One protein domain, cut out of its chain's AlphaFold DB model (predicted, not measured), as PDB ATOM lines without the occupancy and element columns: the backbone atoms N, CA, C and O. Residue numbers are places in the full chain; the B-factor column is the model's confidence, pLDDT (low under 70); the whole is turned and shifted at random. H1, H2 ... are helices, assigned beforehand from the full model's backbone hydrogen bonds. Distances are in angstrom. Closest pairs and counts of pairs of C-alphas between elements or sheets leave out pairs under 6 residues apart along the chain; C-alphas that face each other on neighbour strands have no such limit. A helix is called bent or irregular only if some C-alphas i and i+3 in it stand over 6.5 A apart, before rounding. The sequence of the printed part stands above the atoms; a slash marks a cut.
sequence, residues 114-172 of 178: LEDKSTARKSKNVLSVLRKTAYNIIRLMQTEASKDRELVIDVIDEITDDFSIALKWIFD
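AT A GLANCE: This is residues 114 to 172 of the 178 residues of an uncharacterized protein of Dorea sp. 5-2 (UniProt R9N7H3). One long helix, H1, makes the long axis of the domain, and two short helices, H2 and H3, make a V across its last part, with the corner of the V at Asp 162 away from H1 and its mouth toward H1. H2 packs across H1 at nearly a right angle, while the first part of H1 has no other helix on it; the stretch before it, residues 114 to 120, runs beside that part before the chain folds back into H1, and residues 143 to 148 stick out at the other end. The printed part has 59 residues with three named helices, in the order H1, H2, H3, and no named strand; the class is all helix. The whole is only just loose, close to compact, with a radius of gyration of the C-alphas of 12.7 A, and its outline is elongated, spanning 37 by 23 by 20 A.

HOW THE PARTS SIT: The longest helix is H1, residues 121 to 144. It has a kink of 35 degrees near residue 128, and it is irregular: C-alphas 122 and 125 are 8.3 A apart, against about 5 A in a regular helix. H2, residues 152 to 161, touches H1 with 6 pairs of C-alphas within 8 A; H1 touches H2 with residues 138 to 142 alone. The closest C-alphas of the two are those of Ile 138 and Val 155, 6.5 A apart. The lines of H1 and H2 are about perpendicular, at 87 degrees. H3, residues 163 to 171, only just touches H1, with 3 pairs of C-alphas within 8 A; H1 touches H3 with residues 137 to 141 alone. Their closest C-alphas are those of Ile 137 and Trp 169, 6.7 A apart. H1 and H3 are also about perpendicular, at 88 degrees. H2 and H3 touch only at the corner by their link, and only just, with 3 pairs of C-alphas within 8 A, the closest being those of Ile 159 and Ala 166 at 6.0 A. They run opposite ways at a steep tilt of 69 degrees, only just short of about perpendicular. In the backbone, every O i to N i+4 pair of H2 is within hydrogen-bond range, against 18 of 20 in H1 and 4 of 5 in H3.

IN THESE COORDINATES: H1 begins at C-alpha 121, at (2.322, -17.671, 39.130), and ends at C-alpha 144, at (16.954, -25.717, 8.316), a length of 35.0 A over 24 residues. H2 has 10 residues, from Val 152 to Asp 161, and is 14.5 A long from first to last C-alpha. H3 has 9 residues, from Phe 163 to Phe 171, and is 12.6 A long; its last C-alpha, 171, is at (23.202, -30.632, 22.717).

THE WHOLE: The two C-alphas farthest apart in the domain are those of Lys 122 and Lys 147, at 38.5 A. The first and last printed C-alphas, of Leu 114 and Asp 172, are 27.7 A apart. The printed part has no cut. The link from H1 to H2, with 7 residues between them, is short, and the link from H2 to H3, with 1 residue between them, is tight. Residues 143 to 148, of which 143 and 144 belong to H1, stand free. The mean pLDDT of the printed part is 87.9, and no printed residue of the model is under 70.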
ATOM      1  N   LEU A 114       0.793 -21.258  25.409       89.94
ATOM      2  CA  LEU A 114      -0.241 -21.004  26.413       89.94
ATOM      3  C   LEU A 114       0.282 -20.167  27.599       89.94
ATOM      4  O   LEU A 114      -0.086 -20.420  28.752       89.94
ATOM      5  N   GLU A 115       1.186 -19.209  27.343       90.69
ATOM      6  CA  GLU A 115       1.877 -18.442  28.386       90.69
ATOM      7  C   GLU A 115       0.886 -17.713  29.302       90.69
ATOM      8  O   GLU A 115       0.963 -17.878  30.524       90.69
ATOM      9  N   ASP A 116      -0.107 -17.029  28.734       88.81
ATOM     10  CA  ASP A 116      -1.142 -16.306  29.487       88.81
ATOM     11  C   ASP A 116      -2.116 -17.223  30.239       88.81
ATOM     12  O   ASP A 116      -2.639 -16.874  31.303       88.81
ATOM     13  N   LYS A 117      -2.333 -18.440  29.730       90.19
ATOM     14  CA  LYS A 117      -3.217 -19.439  30.355       90.19
ATOM     15  C   LYS A 117      -2.510 -20.204  31.488       90.19
ATOM     16  O   LYS A 117      -3.144 -20.961  32.226       90.19
ATOM     17  N   SER A 118      -1.204 -20.000  31.677       89.62
ATOM     18  CA  SER A 118      -0.389 -20.680  32.687       89.62
ATOM     19  C   SER A 118      -0.727 -20.238  34.118       89.62
ATOM     20  O   SER A 118      -0.467 -19.112  34.540       89.62
ATOM     21  N   THR A 119      -1.193 -21.172  34.951       92.00
ATOM     22  CA  THR A 119      -1.530 -20.907  36.366       92.00
ATOM     23  C   THR A 119      -0.312 -20.842  37.301       92.00
ATOM     24  O   THR A 119      -0.440 -20.470  38.473       92.00
ATOM     25  N   ALA A 120       0.891 -21.153  36.805       89.69
ATOM     26  CA  ALA A 120       2.142 -21.215  37.564       89.69
ATOM     27  C   ALA A 120       2.717 -19.825  37.937       89.69
ATOM     28  O   ALA A 120       3.803 -19.425  37.518       89.69
ATOM     29  N   ARG A 121       2.000 -19.073  38.782       85.62
ATOM     30  CA  ARG A 121       2.322 -17.671  39.130       85.62
ATOM     31  C   ARG A 121       3.672 -17.480  39.834       85.62
ATOM     32  O   ARG A 121       4.304 -16.441  39.662       85.62
ATOM     33  N   LYS A 122       4.122 -18.463  40.627       92.31
ATOM     34  CA  LYS A 122       5.372 -18.371  41.414       92.31
ATOM     35  C   LYS A 122       6.640 -18.544  40.575       92.31
ATOM     36  O   LYS A 122       7.688 -18.045  40.964       92.31
ATOM     37  N   SER A 123       6.550 -19.219  39.432       91.12
ATOM     38  CA  SER A 123       7.681 -19.517  38.543       91.12
ATOM     39  C   SER A 123       7.590 -18.788  37.201       91.12
ATOM     40  O   SER A 123       8.324 -19.132  36.276       91.12
ATOM     41  N   LYS A 124       6.737 -17.755  37.093       88.50
ATOM     42  CA  LYS A 124       6.438 -17.049  35.834       88.50
ATOM     43  C   LYS A 124       7.688 -16.623  35.053       88.50
ATOM     44  O   LYS A 124       7.770 -16.859  33.856       88.50
ATOM     45  N   ASN A 125       8.696 -16.077  35.740       89.38
ATOM     46  CA  ASN A 125       9.912 -15.580  35.094       89.38
ATOM     47  C   ASN A 125      10.764 -16.731  34.539       89.38
ATOM     48  O   ASN A 125      11.258 -16.644  33.422       89.38
ATOM     49  N   VAL A 126      10.906 -17.818  35.306       93.19
ATOM     50  CA  VAL A 126      11.673 -19.004  34.888       93.19
ATOM     51  C   VAL A 126      10.987 -19.682  33.706       93.19
ATOM     52  O   VAL A 126      11.642 -20.002  32.720       93.19
ATOM     53  N   LEU A 127       9.663 -19.845  33.768       92.50
ATOM     54  CA  LEU A 127       8.895 -20.434  32.674       92.50
ATOM     55  C   LEU A 127       8.934 -19.575  31.407       92.50
ATOM     56  O   LEU A 127       9.075 -20.134  30.327       92.50
ATOM     57  N   SER A 128       8.885 -18.245  31.522       90.00
ATOM     58  CA  SER A 128       9.004 -17.364  30.353       90.00
ATOM     59  C   SER A 128      10.365 -17.507  29.664       90.00
ATOM     60  O   SER A 128      10.438 -17.573  28.438       90.00
ATOM     61  N   VAL A 129      11.452 -17.638  30.437       92.56
ATOM     62  CA  VAL A 129      12.781 -17.924  29.873       92.56
ATOM     63  C   VAL A 129      12.795 -19.285  29.179       92.56
ATOM     64  O   VAL A 129      13.240 -19.369  28.041       92.56
ATOM     65  N   LEU A 130      12.266 -20.335  29.814       92.56
ATOM     66  CA  LEU A 130      12.226 -21.678  29.223       92.56
ATOM     67  C   LEU A 130      11.413 -21.726  27.922       92.56
ATOM     68  O   LEU A 130      11.885 -22.302  26.946       92.56
ATOM     69  N   ARG A 131      10.239 -21.081  27.878       92.94
ATOM     70  CA  ARG A 131       9.420 -20.980  26.658       92.94
ATOM     71  C   ARG A 131      10.160 -20.256  25.543       92.94
ATOM     72  O   ARG A 131      10.190 -20.749  24.425       92.94
ATOM     73  N   LYS A 132      10.815 -19.131  25.846       92.25
ATOM     74  CA  LYS A 132      11.617 -18.390  24.859       92.25
ATOM     75  C   LYS A 132      12.805 -19.205  24.353       92.25
ATOM     76  O   LYS A 132      13.096 -19.164  23.162       92.25
ATOM     77  N   THR A 133      13.463 -19.972  25.223       90.94
ATOM     78  CA  THR A 133      14.531 -20.899  24.821       90.94
ATOM     79  C   THR A 133      13.997 -21.984  23.887       90.94
ATOM     80  O   THR A 133      14.571 -22.193  22.822       90.94
ATOM     81  N   ALA A 134      12.879 -22.626  24.240       91.75
ATOM     82  CA  ALA A 134      12.235 -23.637  23.402       91.75
ATOM     83  C   ALA A 134      11.784 -23.060  22.051       91.75
ATOM     84  O   ALA A 134      12.087 -23.629  21.006       91.75
ATOM     85  N   TYR A 135      11.148 -21.887  22.056       92.00
ATOM     86  CA  TYR A 135      10.765 -21.166  20.847       92.00
ATOM     87  C   TYR A 135      11.975 -20.892  19.945       92.00
ATOM     88  O   TYR A 135      11.926 -21.179  18.753       92.00
ATOM     89  N   ASN A 136      13.093 -20.406  20.494       89.69
ATOM     90  CA  ASN A 136      14.301 -20.161  19.705       89.69
ATOM     91  C   ASN A 136      14.862 -21.445  19.071       89.69
ATOM     92  O   ASN A 136      15.288 -21.403  17.918       89.69
ATOM     93  N   ILE A 137      14.827 -22.578  19.782       89.56
ATOM     94  CA  ILE A 137      15.206 -23.888  19.228       89.56
ATOM     95  C   ILE A 137      14.288 -24.258  18.058       89.56
ATOM     96  O   ILE A 137      14.776 -24.570  16.975       89.56
ATOM     97  N   ILE A 138      12.970 -24.129  18.228       90.56
ATOM     98  CA  ILE A 138      11.997 -24.379  17.157       90.56
ATOM     99  C   ILE A 138      12.279 -23.485  15.941       90.56
ATOM    100  O   ILE A 138      12.313 -23.964  14.811       90.56
ATOM    101  N   ARG A 139      12.571 -22.194  16.142       88.69
ATOM    102  CA  ARG A 139      12.907 -21.277  15.038       88.69
ATOM    103  C   ARG A 139      14.170 -21.691  14.281       88.69
ATOM    104  O   ARG A 139      14.231 -21.505  13.064       88.69
ATOM    105  N   LEU A 140      15.160 -22.263  14.965       86.88
ATOM    106  CA  LEU A 140      16.345 -22.825  14.314       86.88
ATOM    107  C   LEU A 140      15.983 -24.053  13.467       86.88
ATOM    108  O   LEU A 140      16.391 -24.128  12.308       86.88
ATOM    109  N   MET A 141      15.130 -24.942  13.986       87.19
ATOM    110  CA  MET A 141      14.612 -26.103  13.250       87.19
ATOM    111  C   MET A 141      13.847 -25.710  11.982       87.19
ATOM    112  O   MET A 141      14.017 -26.336  10.933       87.19
ATOM    113  N   GLN A 142      13.031 -24.655  12.060       87.31
ATOM    114  CA  GLN A 142      12.308 -24.103  10.910       87.31
ATOM    115  C   GLN A 142      13.252 -23.464   9.880       87.31
ATOM    116  O   GLN A 142      12.947 -23.440   8.691       87.31
ATOM    117  N   THR A 143      14.411 -22.955  10.308       84.12
ATOM    118  CA  THR A 143      15.393 -22.347   9.397       84.12
ATOM    119  C   THR A 143      16.105 -23.402   8.542       84.12
ATOM    120  O   THR A 143      16.386 -23.139   7.375       84.12
ATOM    121  N   GLU A 144      16.349 -24.606   9.074       79.62
ATOM    122  CA  GLU A 144      16.954 -25.717   8.316       79.62
ATOM    123  C   GLU A 144      15.979 -26.331   7.290       79.62
ATOM    124  O   GLU A 144      16.390 -26.665   6.180       79.62
ATOM    125  N   ALA A 145      14.685 -26.434   7.626       75.19
ATOM    126  CA  ALA A 145      13.674 -27.112   6.804       75.19
ATOM    127  C   ALA A 145      12.335 -26.348   6.761       75.19
ATOM    128  O   ALA A 145      11.300 -26.819   7.222       75.19
ATOM    129  N   SER A 146      12.353 -25.145   6.182       70.44
ATOM    130  CA  SER A 146      11.215 -24.206   6.212       70.44
ATOM    131  C   SER A 146       9.932 -24.667   5.511       70.44
ATOM    132  O   SER A 146       8.871 -24.129   5.808       70.44
ATOM    133  N   LYS A 147      10.001 -25.631   4.585       71.31
ATOM    134  CA  LYS A 147       8.827 -26.096   3.822       71.31
ATOM    135  C   LYS A 147       7.979 -27.134   4.558       71.31
ATOM    136  O   LYS A 147       6.783 -27.186   4.309       71.31
ATOM    137  N   ASP A 148       8.594 -27.921   5.438       76.06
ATOM    138  CA  ASP A 148       7.928 -29.009   6.169       76.06
ATOM    139  C   ASP A 148       7.562 -28.603   7.610       76.06
ATOM    140  O   ASP A 148       6.942 -29.369   8.338       76.06
ATOM    141  N   ARG A 149       7.965 -27.395   8.026       84.25
ATOM    142  CA  ARG A 149       7.803 -26.842   9.378       84.25
ATOM    143  C   ARG A 149       7.332 -25.389   9.304       84.25
ATOM    144  O   ARG A 149       8.009 -24.484   9.797       84.25
ATOM    145  N   GLU A 150       6.232 -25.137   8.602       82.94
ATOM    146  CA  GLU A 150       5.740 -23.772   8.372       82.94
ATOM    147  C   GLU A 150       5.235 -23.139   9.679       82.94
ATOM    148  O   GLU A 150       5.563 -21.987   9.993       82.94
ATOM    149  N   LEU A 151       4.502 -23.913  10.481       85.81
ATOM    150  CA  LEU A 151       3.959 -23.490  11.765       85.81
ATOM    151  C   LEU A 151       4.813 -24.005  12.927       85.81
ATOM    152  O   LEU A 151       5.520 -25.006  12.835       85.81
ATOM    153  N   VAL A 152       4.743 -23.300  14.058       87.31
ATOM    154  CA  VAL A 152       5.422 -23.716  15.297       87.31
ATOM    155  C   VAL A 152       4.853 -25.040  15.806       87.31
ATOM    156  O   VAL A 152       5.614 -25.873  16.293       87.31
ATOM    157  N   ILE A 153       3.545 -25.252  15.639       87.25
ATOM    158  CA  ILE A 153       2.869 -26.483  16.052       87.25
ATOM    159  C   ILE A 153       3.399 -27.717  15.311       87.25
ATOM    160  O   ILE A 153       3.600 -28.736  15.956       87.25
ATOM    161  N   ASP A 154       3.754 -27.601  14.025       89.12
ATOM    162  CA  ASP A 154       4.305 -28.719  13.239       89.12
ATOM    163  C   ASP A 154       5.589 -29.266  13.886       89.12
ATOM    164  O   ASP A 154       5.814 -30.471  13.972       89.12
ATOM    165  N   VAL A 155       6.427 -28.359  14.399       90.25
ATOM    166  CA  VAL A 155       7.679 -28.715  15.080       90.25
ATOM    167  C   VAL A 155       7.420 -29.263  16.480       90.25
ATOM    168  O   VAL A 155       8.130 -30.159  16.931       90.25
ATOM    169  N   ILE A 156       6.424 -28.721  17.186       89.75
ATOM    170  CA  ILE A 156       6.019 -29.234  18.500       89.75
ATOM    171  C   ILE A 156       5.518 -30.674  18.364       89.75
ATOM    172  O   ILE A 156       5.916 -31.515  19.171       89.75
ATOM    173  N   ASP A 157       4.708 -30.965  17.349       90.56
ATOM    174  CA  ASP A 157       4.202 -32.308  17.068       90.56
ATOM    175  C   ASP A 157       5.358 -33.258  16.721       90.56
ATOM    176  O   ASP A 157       5.484 -34.311  17.340       90.56
ATOM    177  N   GLU A 158       6.289 -32.839  15.853       90.38
ATOM    178  CA  GLU A 158       7.487 -33.621  15.510       90.38
ATOM    179  C   GLU A 158       8.338 -33.973  16.748       90.38
ATOM    180  O   GLU A 158       8.756 -35.118  16.923       90.38
ATOM    181  N   ILE A 159       8.569 -33.005  17.644       90.12
ATOM    182  CA  ILE A 159       9.303 -33.222  18.904       90.12
ATOM    183  C   ILE A 159       8.516 -34.123  19.864       90.12
ATOM    184  O   ILE A 159       9.112 -34.868  20.646       90.12
ATOM    185  N   THR A 160       7.189 -34.015  19.859       89.94
ATOM    186  CA  THR A 160       6.316 -34.816  20.724       89.94
ATOM    187  C   THR A 160       6.311 -36.275  20.281       89.94
ATOM    188  O   THR A 160       6.361 -37.163  21.136       89.94
ATOM    189  N   ASP A 161       6.319 -36.515  18.970       92.06
ATOM    190  CA  ASP A 161       6.415 -37.846  18.374       92.06
ATOM    191  C   ASP A 161       7.808 -38.464  18.570       92.06
ATOM    192  O   ASP A 161       7.920 -39.645  18.915       92.06
ATOM    193  N   ASP A 162       8.875 -37.673  18.405       90.62
ATOM    194  CA  ASP A 162      10.252 -38.099  18.654       90.62
ATOM    195  C   ASP A 162      11.092 -37.015  19.349       90.62
ATOM    196  O   ASP A 162      11.721 -36.142  18.741       90.62
ATOM    197  N   PHE A 163      11.202 -37.144  20.671       88.56
ATOM    198  CA  PHE A 163      11.970 -36.213  21.495       88.56
ATOM    199  C   PHE A 163      13.482 -36.228  21.206       88.56
ATOM    200  O   PHE A 163      14.190 -35.281  21.566       88.56
ATOM    201  N   SER A 164      14.011 -37.270  20.548       88.19
ATOM    202  CA  SER A 164      15.434 -37.322  20.182       88.19
ATOM    203  C   SER A 164      15.825 -36.194  19.221       88.19
ATOM    204  O   SER A 164      16.954 -35.699  19.267       88.19
ATOM    205  N   ILE A 165      14.857 -35.704  18.444       86.56
ATOM    206  CA  ILE A 165      15.017 -34.568  17.542       86.56
ATOM    207  C   ILE A 165      15.354 -33.312  18.345       86.56
ATOM    208  O   ILE A 165      16.322 -32.626  18.022       86.56
ATOM    209  N   ALA A 166      14.637 -33.039  19.439       85.69
ATOM    210  CA  ALA A 166      14.941 -31.896  20.300       85.69
ATOM    211  C   ALA A 166      16.332 -32.010  20.943       85.69
ATOM    212  O   ALA A 166      17.043 -31.010  21.037       85.69
ATOM    213  N   LEU A 167      16.755 -33.216  21.344       88.44
ATOM    214  CA  LEU A 167      18.077 -33.434  21.944       88.44
ATOM    215  C   LEU A 167      19.213 -33.034  20.998       88.44
ATOM    216  O   LEU A 167      20.147 -32.372  21.448       88.44
ATOM    217  N   LYS A 168      19.099 -33.361  19.702       86.12
ATOM    218  CA  LYS A 168      20.050 -32.927  18.667       86.12
ATOM    219  C   LYS A 168      20.246 -31.412  18.723       86.12
ATOM    220  O   LYS A 168      21.361 -30.928  18.835       86.12
ATOM    221  N   TRP A 169      19.160 -30.647  18.732       85.25
ATOM    222  CA  TRP A 169      19.233 -29.182  18.719       85.25
ATOM    223  C   TRP A 169      19.645 -28.546  20.046       85.25
ATOM    224  O   TRP A 169      20.108 -27.406  20.060       85.25
ATOM    225  N   ILE A 170      19.464 -29.256  21.160       87.06
ATOM    226  CA  ILE A 170      19.857 -28.784  22.491       87.06
ATOM    227  C   ILE A 170      21.349 -29.019  22.742       87.06
ATOM    228  O   ILE A 170      22.004 -28.173  23.352       87.06
ATOM    229  N   PHE A 171      21.871 -30.173  22.324       88.44
ATOM    230  CA  PHE A 171      23.202 -30.632  22.717       88.44
ATOM    231  C   PHE A 171      24.232 -30.597  21.590       88.44
ATOM    232  O   PHE A 171      25.420 -30.450  21.888       88.44
ATOM    233  N   ASP A 172      23.814 -30.694  20.326       83.81
ATOM    234  CA  ASP A 172      24.761 -30.647  19.222       83.81
ATOM    235  C   ASP A 172      25.145 -29.199  18.892       83.81
ATOM    236  O   ASP A 172      24.318 -28.281  18.951       83.81
TER     237      ASP A 172